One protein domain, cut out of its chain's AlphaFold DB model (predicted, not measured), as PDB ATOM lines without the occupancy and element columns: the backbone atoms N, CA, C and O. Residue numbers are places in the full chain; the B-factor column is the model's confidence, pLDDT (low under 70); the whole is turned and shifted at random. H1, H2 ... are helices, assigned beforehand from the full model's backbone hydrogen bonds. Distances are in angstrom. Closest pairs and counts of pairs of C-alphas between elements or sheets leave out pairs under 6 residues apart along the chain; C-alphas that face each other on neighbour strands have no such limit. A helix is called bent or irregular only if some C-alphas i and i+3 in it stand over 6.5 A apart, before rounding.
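This is residues 59 to 190 of the 193 residues of an uncharacterized protein of Phycisphaeraceae bacterium (UniProt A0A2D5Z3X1). Two long helical hairpins, H1 with H2a and H2b with H3, meet near one end and spread apart toward their tips, making a V. H2a and H2b are the two arms of one bent helix, H2, which turns back on itself where the two hairpins meet, and the turn of each hairpin lies at a far tip of the V. The printed part has 132 residues with three named helices, in the order H1, H2, H3, and no named strand; the class is all helix. The whole is loose, with a radius of gyration of the C-alphas of 17.8 A, and it is only just flat, spanning 55 by 37 by 18 A.

H1 holds residues 60 to 84 and is 35.6 A long, from C-alpha 60 at (62.277, -1.292, 151.677). It is neither bent nor irregular, but only just: C-alphas 63 and 66 are 6.4 A apart. H2, residues 89 to 149, was assigned as one helix by its hydrogen bonds but is bent: C-alphas 117 and 120 are 9.6 A apart. Its arm H2a, residues 89 to 117, is 43.2 A long, and its arm H2b, residues 120 to 149, is 42.1 A long, beginning with C-alpha 120 at (73.451, -13.867, 149.036). H3, residues 156 to 188, is 49.1 A long and ends with C-alpha 188 at (58.912, -6.050, 139.837).

H1 and H2a form a helical hairpin; they touch, closest at the C-alphas of Ala 70 and Ala 103, 5.7 A apart, with a shallow tilt of 6 degrees, opposite ways. H2a touches H2b with residues 110 to 115 alone, closest at the C-alphas of Thr 114 and Gly 122, 5.0 A apart; the tilt of 34 degrees is shallow, only just short of steep, and they run opposite ways. H1 touches H2b with residues 63 to 71 alone, closest at the C-alphas of Leu 63 and Ala 126, 6.7 A apart, at a steep tilt of 40 degrees, the same way. H2b and H3 form the second helical hairpin; they touch, closest at the C-alphas of Ile 132 and Cys 172, 4.8 A apart, with a shallow tilt of 28 degrees, opposite ways. H1 and H3 are close but not clearly touching, with the C-alphas of Phe 60 and Cys 183 closest at 6.4 A. H2a and H3 are apart. Every O i to N i+4 pair is within hydrogen-bond range in H2b; the figures are 19 of 21 in H1, 22 of 25 in H2a and 28 of 29 in H3.

The two C-alphas farthest apart are those of Pro 153 and Phe 190, 56.8 A. The printed part has no cut. The link from H1 to H2a is tight, that from H2b to H3 short. Residues 85 to 90 and 151 to 156 stand free. The mean pLDDT of the printed part is 70.4; residues under 70 include 75 to 103 and 137 to 166.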
ATOM      1  N   GLY A  59      58.910  -2.475 149.397       73.25
ATOM      2  CA  GLY A  59      59.604  -3.557 150.094       73.25
ATOM      3  C   GLY A  59      60.767  -3.091 150.970       73.25
ATOM      4  O   GLY A  59      61.189  -3.858 151.835       73.25
ATOM      5  N   PHE A  60      61.219  -1.839 150.838       75.75
ATOM      6  CA  PHE A  60      62.277  -1.292 151.677       75.75
ATOM      7  C   PHE A  60      61.902  -1.310 153.165       75.75
ATOM      8  O   PHE A  60      62.719  -1.711 153.987       75.75
ATOM      9  N   ASP A  61      60.651  -1.005 153.522       73.94
ATOM     10  CA  ASP A  61      60.169  -1.038 154.913       73.94
ATOM     11  C   ASP A  61      60.439  -2.372 155.625       73.94
ATOM     12  O   ASP A  61      60.633  -2.409 156.840       73.94
ATOM     13  N   ARG A  62      60.468  -3.482 154.873       74.25
ATOM     14  CA  ARG A  62      60.749  -4.820 155.415       74.25
ATOM     15  C   ARG A  62      62.218  -4.993 155.801       74.25
ATOM     16  O   ARG A  62      62.504  -5.758 156.715       74.25
ATOM     17  N   LEU A  63      63.121  -4.274 155.135       72.38
ATOM     18  CA  LEU A  63      64.539  -4.176 155.486       72.38
ATOM     19  C   LEU A  63      64.767  -3.102 156.565       72.38
ATOM     20  O   LEU A  63      65.546  -3.308 157.491       72.38
ATOM     21  N   ALA A  64      64.054  -1.978 156.475       72.62
ATOM     22  CA  ALA A  64      64.239  -0.792 157.311       72.62
ATOM     23  C   ALA A  64      63.750  -0.953 158.747       72.62
ATOM     24  O   ALA A  64      64.424  -0.537 159.680       72.62
ATOM     25  N   ARG A  65      62.558  -1.524 158.943       74.12
ATOM     26  CA  ARG A  65      61.947  -1.655 160.272       74.12
ATOM     27  C   ARG A  65      62.802  -2.454 161.256       74.12
ATOM     28  O   ARG A  65      63.036  -1.935 162.343       74.12
ATOM     29  N   PRO A  66      63.288  -3.671 160.933       69.88
ATOM     30  CA  PRO A  66      64.113  -4.423 161.879       69.88
ATOM     31  C   PRO A  66      65.426  -3.696 162.193       69.88
ATOM     32  O   PRO A  66      65.865  -3.683 163.339       69.88
ATOM     33  N   LEU A  67      65.998  -3.024 161.195       72.31
ATOM     34  CA  LEU A  67      67.172  -2.171 161.338       72.31
ATOM     35  C   LEU A  67      66.915  -0.980 162.277       72.31
ATOM     36  O   LEU A  67      67.686  -0.749 163.206       72.31
ATOM     37  N   ALA A  68      65.811  -0.260 162.082       71.88
ATOM     38  CA  ALA A  68      65.422   0.868 162.919       71.88
ATOM     39  C   ALA A  68      65.160   0.430 164.365       71.88
ATOM     40  O   ALA A  68      65.623   1.091 165.288       71.88
ATOM     41  N   VAL A  69      64.489  -0.709 164.575       73.50
ATOM     42  CA  VAL A  69      64.271  -1.282 165.915       73.50
ATOM     43  C   VAL A  69      65.599  -1.623 166.587       73.50
ATOM     44  O   VAL A  69      65.792  -1.265 167.747       73.50
ATOM     45  N   ALA A  70      66.531  -2.260 165.873       69.56
ATOM     46  CA  ALA A  70      67.847  -2.590 166.414       69.56
ATOM     47  C   ALA A  70      68.632  -1.333 166.824       69.56
ATOM     48  O   ALA A  70      69.209  -1.290 167.908       69.56
ATOM     49  N   VAL A  71      68.616  -0.287 165.992       70.81
ATOM     50  CA  VAL A  71      69.351   0.955 166.266       70.81
ATOM     51  C   VAL A  71      68.690   1.795 167.358       70.81
ATOM     52  O   VAL A  71      69.382   2.279 168.247       70.81
ATOM     53  N   VAL A  72      67.362   1.943 167.349       73.12
ATOM     54  CA  VAL A  72      66.633   2.650 168.418       73.12
ATOM     55  C   VAL A  72      66.778   1.909 169.743       73.12
ATOM     56  O   VAL A  72      67.028   2.544 170.763       73.12
ATOM     57  N   GLY A  73      66.688   0.576 169.739       70.56
ATOM     58  CA  GLY A  73      66.935  -0.237 170.929       70.56
ATOM     59  C   GLY A  73      68.348  -0.035 171.476       70.56
ATOM     60  O   GLY A  73      68.524   0.157 172.680       70.56
ATOM     61  N   TRP A  74      69.348   0.014 170.593       71.44
ATOM     62  CA  TRP A  74      70.726   0.325 170.969       71.44
ATOM     63  C   TRP A  74      70.847   1.721 171.602       71.44
ATOM     64  O   TRP A  74      71.339   1.838 172.724       71.44
ATOM     65  N   LEU A  75      70.324   2.762 170.944       69.06
ATOM     66  CA  LEU A  75      70.366   4.148 171.433       69.06
ATOM     67  C   LEU A  75      69.655   4.322 172.778       69.06
ATOM     68  O   LEU A  75      70.204   4.950 173.682       69.06
ATOM     69  N   LEU A  76      68.457   3.750 172.929       69.50
ATOM     70  CA  LEU A  76      67.710   3.787 174.185       69.50
ATOM     71  C   LEU A  76      68.498   3.131 175.309       69.50
ATOM     72  O   LEU A  76      68.526   3.654 176.418       69.50
ATOM     73  N   THR A  77      69.167   2.011 175.035       65.94
ATOM     74  CA  THR A  77      69.897   1.331 176.101       65.94
ATOM     75  C   THR A  77      71.180   2.066 176.477       65.94
ATOM     76  O   THR A  77      71.476   2.162 177.663       65.94
ATOM     77  N   VAL A  78      71.889   2.673 175.516       65.44
ATOM     78  CA  VAL A  78      73.011   3.591 175.799       65.44
ATOM     79  C   VAL A  78      72.543   4.792 176.627       65.44
ATOM     80  O   VAL A  78      73.184   5.138 177.617       65.44
ATOM     81  N   PHE A  79      71.405   5.397 176.274       67.06
ATOM     82  CA  PHE A  79      70.812   6.499 177.036       67.06
ATOM     83  C   PHE A  79      70.470   6.079 178.469       67.06
ATOM     84  O   PHE A  79      70.873   6.748 179.417       67.06
ATOM     85  N   MET A  80      69.792   4.941 178.647       65.50
ATOM     86  CA  MET A  80      69.469   4.402 179.972       65.50
ATOM     87  C   MET A  80      70.729   4.061 180.778       65.50
ATOM     88  O   MET A  80      70.737   4.285 181.985       65.50
ATOM     89  N   ALA A  81      71.804   3.589 180.132       61.69
ATOM     90  CA  ALA A  81      73.117   3.425 180.760       61.69
ATOM     91  C   ALA A  81      73.653   4.758 181.279       61.69
ATOM     92  O   ALA A  81      74.046   4.844 182.435       61.69
ATOM     93  N   GLY A  82      73.641   5.793 180.432       62.09
ATOM     94  CA  GLY A  82      74.127   7.131 180.766       62.09
ATOM     95  C   GLY A  82      73.332   7.788 181.894       62.09
ATOM     96  O   GLY A  82      73.919   8.394 182.783       62.09
ATOM     97  N   VAL A  83      72.007   7.615 181.912       60.88
ATOM     98  CA  VAL A  83      71.148   8.102 183.004       60.88
ATOM     99  C   VAL A  83      71.391   7.308 184.290       60.88
ATOM    100  O   VAL A  83      71.518   7.894 185.364       60.88
ATOM    101  N   ALA A  84      71.522   5.981 184.200       59.19
ATOM    102  CA  ALA A  84      71.863   5.134 185.345       59.19
ATOM    103  C   ALA A  84      73.290   5.384 185.869       59.19
ATOM    104  O   ALA A  84      73.552   5.150 187.051       59.19
ATOM    105  N   ASN A  85      74.183   5.925 185.031       51.16
ATOM    106  CA  ASN A  85      75.544   6.343 185.371       51.16
ATOM    107  C   ASN A  85      75.585   7.444 186.450       51.16
ATOM    108  O   ASN A  85      76.589   7.628 187.126       51.16
ATOM    109  N   ALA A  86      74.457   8.101 186.735       53.09
ATOM    110  CA  ALA A  86      74.335   8.907 187.945       53.09
ATOM    111  C   ALA A  86      74.471   8.083 189.249       53.09
ATOM    112  O   ALA A  86      74.513   8.681 190.324       53.09
ATOM    113  N   THR A  87      74.507   6.735 189.208       54.81
ATOM    114  CA  THR A  87      74.302   5.923 190.423       54.81
ATOM    115  C   THR A  87      75.186   4.691 190.700       54.81
ATOM    116  O   THR A  87      75.099   4.264 191.848       54.81
ATOM    117  N   ARG A  88      76.036   4.112 189.814       57.16
ATOM    118  CA  ARG A  88      77.029   3.032 190.169       57.16
ATOM    119  C   ARG A  88      77.828   2.461 188.968       57.16
ATOM    120  O   ARG A  88      77.233   1.972 188.012       57.16
ATOM    121  N   ALA A  89      79.149   2.310 189.128       57.12
ATOM    122  CA  ALA A  89      80.114   1.855 188.106       57.12
ATOM    123  C   ALA A  89      79.989   0.387 187.609       57.12
ATOM    124  O   ALA A  89      80.528   0.027 186.566       57.12
ATOM    125  N   GLY A  90      79.287  -0.499 188.331       58.00
ATOM    126  CA  GLY A  90      79.135  -1.916 187.941       58.00
ATOM    127  C   GLY A  90      78.061  -2.175 186.875       58.00
ATOM    128  O   GLY A  90      78.118  -3.172 186.157       58.00
ATOM    129  N   PHE A  91      77.087  -1.269 186.753       59.81
ATOM    130  CA  PHE A  91      76.024  -1.356 185.750       59.81
ATOM    131  C   PHE A  91      76.545  -1.010 184.347       59.81
ATOM    132  O   PHE A  91      76.104  -1.596 183.362       59.81
ATOM    133  N   GLU A  92      77.543  -0.130 184.253       53.09
ATOM    134  CA  GLU A  92      78.130   0.323 182.988       53.09
ATOM    135  C   GLU A  92      78.744  -0.819 182.171       53.09
ATOM    136  O   GLU A  92      78.468  -0.930 180.981       53.09
ATOM    137  N   LEU A  93      79.504  -1.718 182.806       56.91
ATOM    138  CA  LEU A  93      80.093  -2.892 182.147       56.91
ATOM    139  C   LEU A  93      79.031  -3.879 181.644       56.91
ATOM    140  O   LEU A  93      79.178  -4.442 180.561       56.91
ATOM    141  N   LEU A  94      77.943  -4.064 182.399       60.75
ATOM    142  CA  LEU A  94      76.835  -4.928 181.990       60.75
ATOM    143  C   LEU A  94      76.092  -4.329 180.790       60.75
ATOM    144  O   LEU A  94      75.790  -5.042 179.838       60.75
ATOM    145  N   VAL A  95      75.837  -3.020 180.795       56.75
ATOM    146  CA  VAL A  95      75.155  -2.348 179.682       56.75
ATOM    147  C   VAL A  95      76.051  -2.276 178.443       56.75
ATOM    148  O   VAL A  95      75.594  -2.586 177.344       56.75
ATOM    149  N   LEU A  96      77.343  -1.982 178.606       57.41
ATOM    150  CA  LEU A  96      78.331  -2.019 177.524       57.41
ATOM    151  C   LEU A  96      78.531  -3.424 176.941       57.41
ATOM    152  O   LEU A  96      78.930  -3.530 175.787       57.41
ATOM    153  N   ALA A  97      78.242  -4.497 177.682       60.22
ATOM    154  CA  ALA A  97      78.334  -5.869 177.179       60.22
ATOM    155  C   ALA A  97      77.017  -6.372 176.558       60.22
ATOM    156  O   ALA A  97      77.013  -6.940 175.465       60.22
ATOM    157  N   VAL A  98      75.883  -6.155 177.230       64.81
ATOM    158  CA  VAL A  98      74.574  -6.699 176.830       64.81
ATOM    159  C   VAL A  98      73.997  -5.959 175.625       64.81
ATOM    160  O   VAL A  98      73.352  -6.575 174.780       64.81
ATOM    161  N   VAL A  99      74.249  -4.656 175.494       59.06
ATOM    162  CA  VAL A  99      73.659  -3.839 174.423       59.06
ATOM    163  C   VAL A  99      74.275  -4.116 173.056       59.06
ATOM    164  O   VAL A  99      73.514  -4.363 172.115       59.06
ATOM    165  N   PRO A 100      75.612  -4.158 172.899       64.06
ATOM    166  CA  PRO A 100      76.213  -4.585 171.643       64.06
ATOM    167  C   PRO A 100      75.874  -6.039 171.321       64.06
ATOM    168  O   PRO A 100      75.616  -6.348 170.162       64.06
ATOM    169  N   ALA A 101      75.799  -6.919 172.329       64.88
ATOM    170  CA  ALA A 101      75.410  -8.312 172.131       64.88
ATOM    171  C   ALA A 101      73.959  -8.449 171.635       64.88
ATOM    172  O   ALA A 101      73.706  -9.169 170.674       64.88
ATOM    173  N   GLY A 102      73.006  -7.726 172.230       67.38
ATOM    174  CA  GLY A 102      71.603  -7.731 171.805       67.38
ATOM    175  C   GLY A 102      71.410  -7.148 170.405       67.38
ATOM    176  O   GLY A 102      70.710  -7.737 169.578       67.38
ATOM    177  N   ALA A 103      72.092  -6.038 170.104       67.62
ATOM    178  CA  ALA A 103      72.111  -5.463 168.762       67.62
ATOM    179  C   ALA A 103      72.707  -6.448 167.745       67.62
ATOM    180  O   ALA A 103      72.127  -6.650 166.680       67.62
ATOM    181  N   LEU A 104      73.812  -7.119 168.091       70.38
ATOM    182  CA  LEU A 104      74.445  -8.141 167.259       70.38
ATOM    183  C   LEU A 104      73.513  -9.335 167.011       70.38
ATOM    184  O   LEU A 104      73.421  -9.807 165.882       70.38
ATOM    185  N   VAL A 105      72.776  -9.803 168.021       74.62
ATOM    186  CA  VAL A 105      71.805 -10.900 167.869       74.62
ATOM    187  C   VAL A 105      70.658 -10.502 166.939       74.62
ATOM    188  O   VAL A 105      70.329 -11.259 166.024       74.62
ATOM    189  N   ALA A 106      70.080  -9.309 167.117       71.94
ATOM    190  CA  ALA A 106      69.046  -8.792 166.219       71.94
ATOM    191  C   ALA A 106      69.566  -8.672 164.774       71.94
ATOM    192  O   ALA A 106      68.859  -8.998 163.817       71.94
ATOM    193  N   TRP A 107      70.834  -8.282 164.622       73.50
ATOM    194  CA  TRP A 107      71.538  -8.210 163.345       73.50
ATOM    195  C   TRP A 107      71.720  -9.557 162.668       73.50
ATOM    196  O   TRP A 107      71.357  -9.727 161.505       73.50
ATOM    197  N   VAL A 108      72.265 -10.525 163.397       78.62
ATOM    198  CA  VAL A 108      72.461 -11.886 162.903       78.62
ATOM    199  C   VAL A 108      71.111 -12.488 162.519       78.62
ATOM    200  O   VAL A 108      70.998 -13.085 161.451       78.62
ATOM    201  N   ALA A 109      70.061 -12.260 163.309       79.06
ATOM    202  CA  ALA A 109      68.710 -12.697 162.977       79.06
ATOM    203  C   ALA A 109      68.190 -12.062 161.673       79.06
ATOM    204  O   ALA A 109      67.628 -12.775 160.839       79.06
ATOM    205  N   LEU A 110      68.416 -10.761 161.454       77.19
ATOM    206  CA  LEU A 110      68.048 -10.074 160.211       77.19
ATOM    207  C   LEU A 110      68.818 -10.622 159.000       77.19
ATOM    208  O   LEU A 110      68.217 -10.892 157.960       77.19
ATOM    209  N   ILE A 111      70.130 -10.830 159.131       79.94
ATOM    210  CA  ILE A 111      70.985 -11.397 158.076       79.94
ATOM    211  C   ILE A 111      70.553 -12.827 157.740       79.94
ATOM    212  O   ILE A 111      70.415 -13.178 156.570       79.94
ATOM    213  N   VAL A 112      70.275 -13.652 158.750       82.62
ATOM    214  CA  VAL A 112      69.804 -15.028 158.549       82.62
ATOM    215  C   VAL A 112      68.422 -15.037 157.896       82.62
ATOM    216  O   VAL A 112      68.190 -15.804 156.962       82.62
ATOM    217  N   ALA A 113      67.499 -14.181 158.342       80.69
ATOM    218  CA  ALA A 113      66.157 -14.091 157.771       80.69
ATOM    219  C   ALA A 113      66.186 -13.639 156.302       80.69
ATOM    220  O   ALA A 113      65.558 -14.271 155.450       80.69
ATOM    221  N   THR A 114      66.950 -12.591 155.993       77.12
ATOM    222  CA  THR A 114      67.114 -12.078 154.622       77.12
ATOM    223  C   THR A 114      67.869 -13.069 153.740       77.12
ATOM    224  O   THR A 114      67.458 -13.305 152.606       77.12
ATOM    225  N   GLY A 115      68.898 -13.738 154.264       81.38
ATOM    226  CA  GLY A 115      69.622 -14.800 153.568       81.38
ATOM    227  C   GLY A 115      68.737 -15.995 153.216       81.38
ATOM    228  O   GLY A 115      68.785 -16.482 152.089       81.38
ATOM    229  N   ARG A 116      67.851 -16.420 154.126       83.62
ATOM    230  CA  ARG A 116      66.883 -17.500 153.861       83.62
ATOM    231  C   ARG A 116      65.867 -17.143 152.776       83.62
ATOM    232  O   ARG A 116      65.468 -18.018 152.018       83.62
ATOM    233  N   ARG A 117      65.430 -15.883 152.703       79.94
ATOM    234  CA  ARG A 117      64.402 -15.438 151.740       79.94
ATOM    235  C   ARG A 117      64.965 -15.032 150.385       79.94
ATOM    236  O   ARG A 117      64.298 -15.180 149.366       79.94
ATOM    237  N   SER A 118      66.173 -14.485 150.386       76.94
ATOM    238  CA  SER A 118      66.710 -13.719 149.261       76.94
ATOM    239  C   SER A 118      68.121 -14.143 148.847       76.94
ATOM    240  O   SER A 118      68.669 -13.560 147.910       76.94
ATOM    241  N   GLY A 119      68.701 -15.151 149.505       84.75
ATOM    242  CA  GLY A 119      70.048 -15.647 149.234       84.75
ATOM    243  C   GLY A 119      71.135 -14.616 149.548       84.75
ATOM    244  O   GLY A 119      70.947 -13.704 150.356       84.75
ATOM    245  N   VAL A 120      72.277 -14.746 148.867       83.44
ATOM    246  CA  VAL A 120      73.451 -13.867 149.036       83.44
ATOM    247  C   VAL A 120      73.108 -12.396 148.778       83.44
ATOM    248  O   VAL A 120      73.581 -11.519 149.495       83.44
ATOM    249  N   GLU A 121      72.236 -12.115 147.804       79.06
ATOM    250  CA  GLU A 121      71.804 -10.748 147.489       79.06
ATOM    251  C   GLU A 121      71.063 -10.096 148.668       79.06
ATOM    252  O   GLU A 121      71.310  -8.933 148.981       79.06
ATOM    253  N   GLY A 122      70.201 -10.846 149.361       77.12
ATOM    254  CA  GLY A 122      69.498 -10.359 150.551       77.12
ATOM    255  C   GLY A 122      70.437  -9.985 151.688       77.12
ATOM    256  O   GLY A 122      70.276  -8.925 152.291       77.12
ATOM    257  N   VAL A 123      71.444 -10.825 151.934       80.44
ATOM    258  CA  VAL A 123      72.495 -10.559 152.929       80.44
ATOM    259  C   VAL A 123      73.257  -9.283 152.574       80.44
ATOM    260  O   VAL A 123      73.432  -8.412 153.421       80.44
ATOM    261  N   MET A 124      73.654  -9.134 151.307       83.31
ATOM    262  CA  MET A 124      74.352  -7.947 150.801       83.31
ATOM    263  C   MET A 124      73.521  -6.669 151.000       83.31
ATOM    264  O   MET A 124      74.043  -5.660 151.470       83.31
ATOM    265  N   LEU A 125      72.219  -6.722 150.700       79.75
ATOM    266  CA  LEU A 125      71.299  -5.598 150.897       79.75
ATOM    267  C   LEU A 125      71.098  -5.254 152.374       79.75
ATOM    268  O   LEU A 125      71.073  -4.075 152.715       79.75
ATOM    269  N   ALA A 126      70.991  -6.254 153.252       77.88
ATOM    270  CA  ALA A 126      70.883  -6.038 154.692       77.88
ATOM    271  C   ALA A 126      72.150  -5.381 155.268       77.88
ATOM    272  O   ALA A 126      72.052  -4.433 156.046       77.88
ATOM    273  N   LEU A 127      73.333  -5.833 154.835       79.12
ATOM    274  CA  LEU A 127      74.620  -5.252 155.229       79.12
ATOM    275  C   LEU A 127      74.797  -3.818 154.709       79.12
ATOM    276  O   LEU A 127      75.240  -2.944 155.446       79.12
ATOM    277  N   LEU A 128      74.415  -3.541 153.460       79.06
ATOM    278  CA  LEU A 128      74.462  -2.180 152.917       79.06
ATOM    279  C   LEU A 128      73.468  -1.255 153.626       79.06
ATOM    280  O   LEU A 128      73.823  -0.128 153.966       79.06
ATOM    281  N   ALA A 129      72.249  -1.732 153.896       77.50
ATOM    282  CA  ALA A 129      71.254  -0.970 154.645       77.50
ATOM    283  C   ALA A 129      71.772  -0.630 156.048       77.50
ATOM    284  O   ALA A 129      71.600   0.503 156.495       77.50
ATOM    285  N   HIS A 130      72.470  -1.570 156.700       75.00
ATOM    286  CA  HIS A 130      73.159  -1.315 157.963       75.00
ATOM    287  C   HIS A 130      74.124  -0.147 157.855       75.00
ATOM    288  O   HIS A 130      74.037   0.792 158.639       75.00
ATOM    289  N   LEU A 131      75.051  -0.234 156.899       73.44
ATOM    290  CA  LEU A 131      76.151   0.705 156.766       73.44
ATOM    291  C   LEU A 131      75.621   2.119 156.537       73.44
ATOM    292  O   LEU A 131      76.086   3.062 157.167       73.44
ATOM    293  N   ILE A 132      74.599   2.246 155.690       74.25
ATOM    294  CA  ILE A 132      73.960   3.521 155.370       74.25
ATOM    295  C   ILE A 132      73.226   4.079 156.590       74.25
ATOM    296  O   ILE A 132      73.424   5.236 156.950       74.25
ATOM    297  N   TYR A 133      72.393   3.271 157.248       71.56
ATOM    298  CA  TYR A 133      71.591   3.732 158.381       71.56
ATOM    299  C   TYR A 133      72.461   4.078 159.590       71.56
ATOM    300  O   TYR A 133      72.294   5.137 160.192       71.56
ATOM    301  N   SER A 134      73.436   3.227 159.914       68.50
ATOM    302  CA  SER A 134      74.450   3.512 160.929       68.50
ATOM    303  C   SER A 134      75.250   4.754 160.557       68.50
ATOM    304  O   SER A 134      75.450   5.610 161.409       68.50
ATOM    305  N   GLY A 135      75.648   4.903 159.291       69.56
ATOM    306  CA  GLY A 135      76.327   6.095 158.787       69.56
ATOM    307  C   GLY A 135      75.529   7.375 159.036       69.56
ATOM    308  O   GLY A 135      76.083   8.338 159.554       69.56
ATOM    309  N   TYR A 136      74.220   7.378 158.774       70.25
ATOM    310  CA  TYR A 136      73.365   8.526 159.100       70.25
ATOM    311  C   TYR A 136      73.285   8.802 160.594       70.25
ATOM    312  O   TYR A 136      73.401   9.952 161.008       70.25
ATOM    313  N   VAL A 137      73.095   7.765 161.407       68.56
ATOM    314  CA  VAL A 137      72.938   7.916 162.858       68.56
ATOM    315  C   VAL A 137      74.240   8.395 163.498       68.56
ATOM    316  O   VAL A 137      74.234   9.390 164.218       68.56
ATOM    317  N   PHE A 138      75.367   7.752 163.199       65.88
ATOM    318  CA  PHE A 138      76.676   8.154 163.712       65.88
ATOM    319  C   PHE A 138      77.154   9.476 163.113       65.88
ATOM    320  O   PHE A 138      77.743  10.275 163.830       65.88
ATOM    321  N   GLY A 139      76.865   9.747 161.839       65.25
ATOM    322  CA  GLY A 139      77.155  11.032 161.207       65.25
ATOM    323  C   GLY A 139      76.368  12.178 161.844       65.25
ATOM    324  O   GLY A 139      76.934  13.238 162.094       65.25
ATOM    325  N   PHE A 140      75.096  11.954 162.178       66.56
ATOM    326  CA  PHE A 140      74.258  12.926 162.882       66.56
ATOM    327  C   PHE A 140      74.713  13.143 164.330       66.56
ATOM    328  O   PHE A 140      74.859  14.284 164.760       66.56
ATOM    329  N   ILE A 141      75.005  12.072 165.074       66.81
ATOM    330  CA  ILE A 141      75.549  12.170 166.439       66.81
ATOM    331  C   ILE A 141      76.909  12.875 166.426       66.81
ATOM    332  O   ILE A 141      77.139  13.776 167.229       66.81
ATOM    333  N   GLY A 142      77.788  12.517 165.489       63.84
ATOM    334  CA  GLY A 142      79.081  13.166 165.290       63.84
ATOM    335  C   GLY A 142      78.930  14.650 164.963       63.84
ATOM    336  O   GLY A 142      79.629  15.472 165.550       63.84
ATOM    337  N   PHE A 143      77.966  15.018 164.114       65.00
ATOM    338  CA  PHE A 143      77.629  16.415 163.844       65.00
ATOM    339  C   PHE A 143      77.163  17.148 165.109       65.00
ATOM    340  O   PHE A 143      77.646  18.242 165.377       65.00
ATOM    341  N   LEU A 144      76.288  16.551 165.924       64.88
ATOM    342  CA  LEU A 144      75.829  17.156 167.180       64.88
ATOM    343  C   LEU A 144      76.964  17.334 168.195       64.88
ATOM    344  O   LEU A 144      77.069  18.391 168.811       64.88
ATOM    345  N   MET A 145      77.840  16.336 168.337       63.75
ATOM    346  CA  MET A 145      79.040  16.447 169.172       63.75
ATOM    347  C   MET A 145      79.993  17.520 168.639       63.75
ATOM    348  O   MET A 145      80.601  18.244 169.423       63.75
ATOM    349  N   THR A 146      80.067  17.681 167.317       61.91
ATOM    350  CA  THR A 146      80.877  18.715 166.665       61.91
ATOM    351  C   THR A 146      80.285  20.109 166.803       61.91
ATOM    352  O   THR A 146      80.991  21.088 166.996       61.91
ATOM    353  N   PHE A 147      78.968  20.223 166.791       62.12
ATOM    354  CA  PHE A 147      78.303  21.478 167.091       62.12
ATOM    355  C   PHE A 147      78.479  21.860 168.568       62.12
ATOM    356  O   PHE A 147      78.790  23.006 168.878       62.12
ATOM    357  N   ALA A 148      78.364  20.893 169.483       60.94
ATOM    358  CA  ALA A 148      78.609  21.100 170.910       60.94
ATOM    359  C   ALA A 148      80.079  21.444 171.210       60.94
ATOM    360  O   ALA A 148      80.360  22.259 172.085       60.94
ATOM    361  N   GLY A 149      81.018  20.856 170.466       58.59
ATOM    362  CA  GLY A 149      82.437  21.159 170.587       58.59
ATOM    363  C   GLY A 149      82.852  22.466 169.915       58.59
ATOM    364  O   GLY A 149      83.884  23.001 170.290       58.59
ATOM    365  N   ALA A 150      82.083  23.027 168.972       58.75
ATOM    366  CA  ALA A 150      82.402  24.297 168.298       58.75
ATOM    367  C   ALA A 150      82.493  25.505 169.258       58.75
ATOM    368  O   ALA A 150      82.969  26.573 168.881       58.75
ATOM    369  N   PHE A 151      82.060  25.321 170.508       61.75
ATOM    370  CA  PHE A 151      82.253  26.246 171.622       61.75
ATOM    371  C   PHE A 151      83.600  26.055 172.357       61.75
ATOM    372  O   PHE A 151      83.859  26.735 173.347       61.75
ATOM    373  N   MET A 152      84.457  25.139 171.895       59.47
ATOM    374  CA  MET A 152      85.818  24.903 172.384       59.47
ATOM    375  C   MET A 152      86.847  25.656 171.512       59.47
ATOM    376  O   MET A 152      86.635  25.813 170.311       59.47
ATOM    377  N   PRO A 153      87.966  26.131 172.091       62.75
ATOM    378  CA  PRO A 153      88.850  27.115 171.454       62.75
ATOM    379  C   PRO A 153      89.699  26.600 170.277       62.75
ATOM    380  O   PRO A 153      90.122  27.406 169.450       62.75
ATOM    381  N   ASP A 154      89.928  25.291 170.151       68.50
ATOM    382  CA  ASP A 154      90.668  24.723 169.018       68.50
ATOM    383  C   ASP A 154      89.710  24.332 167.891       68.50
ATOM    384  O   ASP A 154      88.855  23.484 168.082       68.50
ATOM    385  N   MET A 155      89.842  24.917 166.698       63.62
ATOM    386  CA  MET A 155      88.939  24.676 165.550       63.62
ATOM    387  C   MET A 155      89.419  23.558 164.599       63.62
ATOM    388  O   MET A 155      88.744  23.220 163.625       63.62
ATOM    389  N   SER A 156      90.592  22.968 164.847       66.69
ATOM    390  CA  SER A 156      91.258  22.013 163.941       66.69
ATOM    391  C   SER A 156      90.515  20.679 163.789       66.69
ATOM    392  O   SER A 156      90.491  20.095 162.705       66.69
ATOM    393  N   TRP A 157      89.845  20.217 164.841       63.56
ATOM    394  CA  TRP A 157      89.053  18.985 164.825       63.56
ATOM    395  C   TRP A 157      87.711  19.159 164.080       63.56
ATOM    396  O   TRP A 157      87.154  18.182 163.580       63.56
ATOM    397  N   LEU A 158      87.239  20.402 163.915       64.25
ATOM    398  CA  LEU A 158      85.983  20.749 163.242       64.25
ATOM    399  C   LEU A 158      86.063  20.481 161.728       64.25
ATOM    400  O   LEU A 158      85.112  19.979 161.130       64.25
ATOM    401  N   VAL A 159      87.232  20.720 161.119       67.75
ATOM    402  CA  VAL A 159      87.502  20.409 159.702       67.75
ATOM    403  C   VAL A 159      87.521  18.898 159.459       67.75
ATOM    404  O   VAL A 159      86.917  18.423 158.497       67.75
ATOM    405  N   VAL A 160      88.164  18.130 160.347       65.06
ATOM    406  CA  VAL A 160      88.226  16.661 160.253       65.06
ATOM    407  C   VAL A 160      86.837  16.047 160.441       65.06
ATOM    408  O   VAL A 160      86.439  15.179 159.665       65.06
ATOM    409  N   ALA A 161      86.069  16.542 161.413       63.78
ATOM    410  CA  ALA A 161      84.701  16.102 161.655       63.78
ATOM    411  C   ALA A 161      83.767  16.426 160.476       63.78
ATOM    412  O   ALA A 161      83.047  15.546 160.007       63.78
ATOM    413  N   CYS A 162      83.827  17.646 159.927       67.06
ATOM    414  CA  CYS A 162      83.045  18.016 158.744       67.06
ATOM    415  C   CYS A 162      83.425  17.171 157.522       67.06
ATOM    416  O   CYS A 162      82.540  16.686 156.818       67.06
ATOM    417  N   GLY A 163      84.724  16.943 157.290       69.44
ATOM    418  CA  GLY A 163      85.208  16.080 156.211       69.44
ATOM    419  C   GLY A 163      84.692  14.645 156.336       69.44
ATOM    420  O   GLY A 163      84.204  14.078 155.356       69.44
ATOM    421  N   PHE A 164      84.716  14.081 157.548       68.50
ATOM    422  CA  PHE A 164      84.162  12.757 157.828       68.50
ATOM    423  C   PHE A 164      82.644  12.708 157.604       68.50
ATOM    424  O   PHE A 164      82.164  11.821 156.900       68.50
ATOM    425  N   CYS A 165      81.883  13.682 158.116       66.81
ATOM    426  CA  CYS A 165      80.435  13.764 157.906       66.81
ATOM    427  C   CYS A 165      80.071  13.852 156.416       66.81
ATOM    428  O   CYS A 165      79.174  13.141 155.966       66.81
ATOM    429  N   VAL A 166      80.778  14.673 155.630       69.25
ATOM    430  CA  VAL A 166      80.551  14.795 154.180       69.25
ATOM    431  C   VAL A 166      80.864  13.481 153.461       69.25
ATOM    432  O   VAL A 166      80.057  13.031 152.649       69.25
ATOM    433  N   ALA A 167      81.983  12.826 153.783       70.25
ATOM    434  CA  ALA A 167      82.341  11.536 153.193       70.25
ATOM    435  C   ALA A 167      81.302  10.446 153.511       70.25
ATOM    436  O   ALA A 167      80.887   9.708 152.615       70.25
ATOM    437  N   VAL A 168      80.830  10.390 154.762       70.44
ATOM    438  CA  VAL A 168      79.763   9.474 155.192       70.44
ATOM    439  C   VAL A 168      78.462   9.774 154.451       70.44
ATOM    440  O   VAL A 168      77.848   8.848 153.929       70.44
ATOM    441  N   MET A 169      78.064  11.042 154.310       67.81
ATOM    442  CA  MET A 169      76.856  11.404 153.559       67.81
ATOM    443  C   MET A 169      76.942  11.027 152.076       67.81
ATOM    444  O   MET A 169      75.972  10.506 151.531       67.81
ATOM    445  N   ILE A 170      78.089  11.235 151.420       70.81
ATOM    446  CA  ILE A 170      78.293  10.831 150.019       70.81
ATOM    447  C   ILE A 170      78.202   9.305 149.883       70.81
ATOM    448  O   ILE A 170      77.494   8.803 149.004       70.81
ATOM    449  N   ALA A 171      78.872   8.557 150.764       71.69
ATOM    450  CA  ALA A 171      78.819   7.096 150.770       71.69
ATOM    451  C   ALA A 171      77.390   6.581 151.008       71.69
ATOM    452  O   ALA A 171      76.921   5.698 150.282       71.69
ATOM    453  N   CYS A 172      76.670   7.183 151.960       74.06
ATOM    454  CA  CYS A 172      75.265   6.901 152.211       74.06
ATOM    455  C   CYS A 172      74.419   7.172 150.963       74.06
ATOM    456  O   CYS A 172      73.717   6.275 150.512       74.06
ATOM    457  N   TYR A 173      74.550   8.339 150.333       72.31
ATOM    458  CA  TYR A 173      73.777   8.715 149.147       72.31
ATOM    459  C   TYR A 173      73.939   7.742 147.966       72.31
ATOM    460  O   TYR A 173      72.962   7.354 147.316       72.31
ATOM    461  N   HIS A 174      75.169   7.303 147.684       75.88
ATOM    462  CA  HIS A 174      75.411   6.311 146.633       75.88
ATOM    463  C   HIS A 174      74.866   4.928 147.011       75.88
ATOM    464  O   HIS A 174      74.244   4.264 146.173       75.88
ATOM    465  N   GLY A 175      75.050   4.514 148.266       76.81
ATOM    466  CA  GLY A 175      74.512   3.257 148.781       76.81
ATOM    467  C   GLY A 175      72.982   3.211 148.740       76.81
ATOM    468  O   GLY A 175      72.400   2.212 148.322       76.81
ATOM    469  N   GLU A 176      72.319   4.311 149.091       75.81
ATOM    470  CA  GLU A 176      70.862   4.445 149.078       75.81
ATOM    471  C   GLU A 176      70.287   4.209 147.685       75.81
ATOM    472  O   GLU A 176      69.361   3.415 147.507       75.81
ATOM    473  N   ARG A 177      70.864   4.870 146.676       78.19
ATOM    474  CA  ARG A 177      70.441   4.695 145.284       78.19
ATOM    475  C   ARG A 177      70.595   3.244 144.851       78.19
ATOM    476  O   ARG A 177      69.695   2.705 144.213       78.19
ATOM    477  N   PHE A 178      71.697   2.594 145.216       83.38
ATOM    478  CA  PHE A 178      71.906   1.184 144.900       83.38
ATOM    479  C   PHE A 178      70.842   0.280 145.542       83.38
ATOM    480  O   PHE A 178      70.239  -0.538 144.843       83.38
ATOM    481  N   ILE A 179      70.557   0.459 146.838       82.19
ATOM    482  CA  ILE A 179      69.530  -0.319 147.546       82.19
ATOM    483  C   ILE A 179      68.154  -0.084 146.931       82.19
ATOM    484  O   ILE A 179      67.467  -1.051 146.616       82.19
ATOM    485  N   GLY A 180      67.764   1.172 146.702       81.19
ATOM    486  CA  GLY A 180      66.463   1.502 146.118       81.19
ATOM    487  C   GLY A 180      66.251   0.826 144.762       81.19
ATOM    488  O   GLY A 180      65.220   0.193 144.534       81.19
ATOM    489  N   ARG A 181      67.270   0.858 143.893       83.62
ATOM    490  CA  ARG A 181      67.248   0.186 142.584       83.62
ATOM    491  C   ARG A 181      67.076  -1.325 142.702       83.62
ATOM    492  O   ARG A 181      66.266  -1.911 141.988       83.62
ATOM    493  N   ARG A 182      67.806  -1.958 143.623       84.31
ATOM    494  CA  ARG A 182      67.691  -3.399 143.887       84.31
ATOM    495  C   ARG A 182      66.335  -3.762 144.480       84.31
ATOM    496  O   ARG A 182      65.766  -4.786 144.104       84.31
ATOM    497  N   CYS A 183      65.792  -2.912 145.348       81.44
ATOM    498  CA  CYS A 183      64.475  -3.120 145.927       81.44
ATOM    499  C   CYS A 183      63.381  -3.129 144.850       81.44
ATOM    500  O   CYS A 183      62.559  -4.042 144.803       81.44
ATOM    501  N   ILE A 184      63.432  -2.165 143.931       83.00
ATOM    502  CA  ILE A 184      62.502  -2.052 142.801       83.00
ATOM    503  C   ILE A 184      62.622  -3.245 141.858       83.00
ATOM    504  O   ILE A 184      61.607  -3.833 141.490       83.00
ATOM    505  N   ALA A 185      63.849  -3.644 141.512       81.94
ATOM    506  CA  ALA A 185      64.065  -4.787 140.634       81.94
ATOM    507  C   ALA A 185      63.456  -6.076 141.219       81.94
ATOM    508  O   ALA A 185      62.793  -6.832 140.510       81.94
ATOM    509  N   ARG A 186      63.615  -6.307 142.530       82.81
ATOM    510  CA  ARG A 186      63.009  -7.460 143.218       82.81
ATOM    511  C   ARG A 186      61.490  -7.359 143.322       82.81
ATOM    512  O   ARG A 186      60.819  -8.370 143.125       82.81
ATOM    513  N   TYR A 187      60.961  -6.166 143.593       81.19
ATOM    514  CA  TYR A 187      59.521  -5.916 143.643       81.19
ATOM    515  C   TYR A 187      58.849  -6.248 142.304       81.19
ATOM    516  O   TYR A 187      57.887  -7.011 142.277       81.19
ATOM    517  N   LEU A 188      59.412  -5.769 141.190       79.44
ATOM    518  CA  LEU A 188      58.912  -6.050 139.837       79.44
ATOM    519  C   LEU A 188      59.104  -7.512 139.412       79.44
ATOM    520  O   LEU A 188      58.332  -8.037 138.615       79.44
ATOM    521  N   ALA A 189      60.110  -8.191 139.967       79.12
ATOM    522  CA  ALA A 189      60.317  -9.622 139.776       79.12
ATOM    523  C   ALA A 189      59.438 -10.502 140.687       79.12
ATOM    524  O   ALA A 189      59.620 -11.720 140.686       79.12
ATOM    525  N   PHE A 190      58.541  -9.913 141.490       77.56
ATOM    526  CA  PHE A 190      57.724 -10.606 142.497       77.56
ATOM    527  C   PHE A 190      58.549 -11.479 143.461       77.56
ATOM    528  O   PHE A 190      58.088 -12.513 143.947       77.56
TER     529      PHE A 190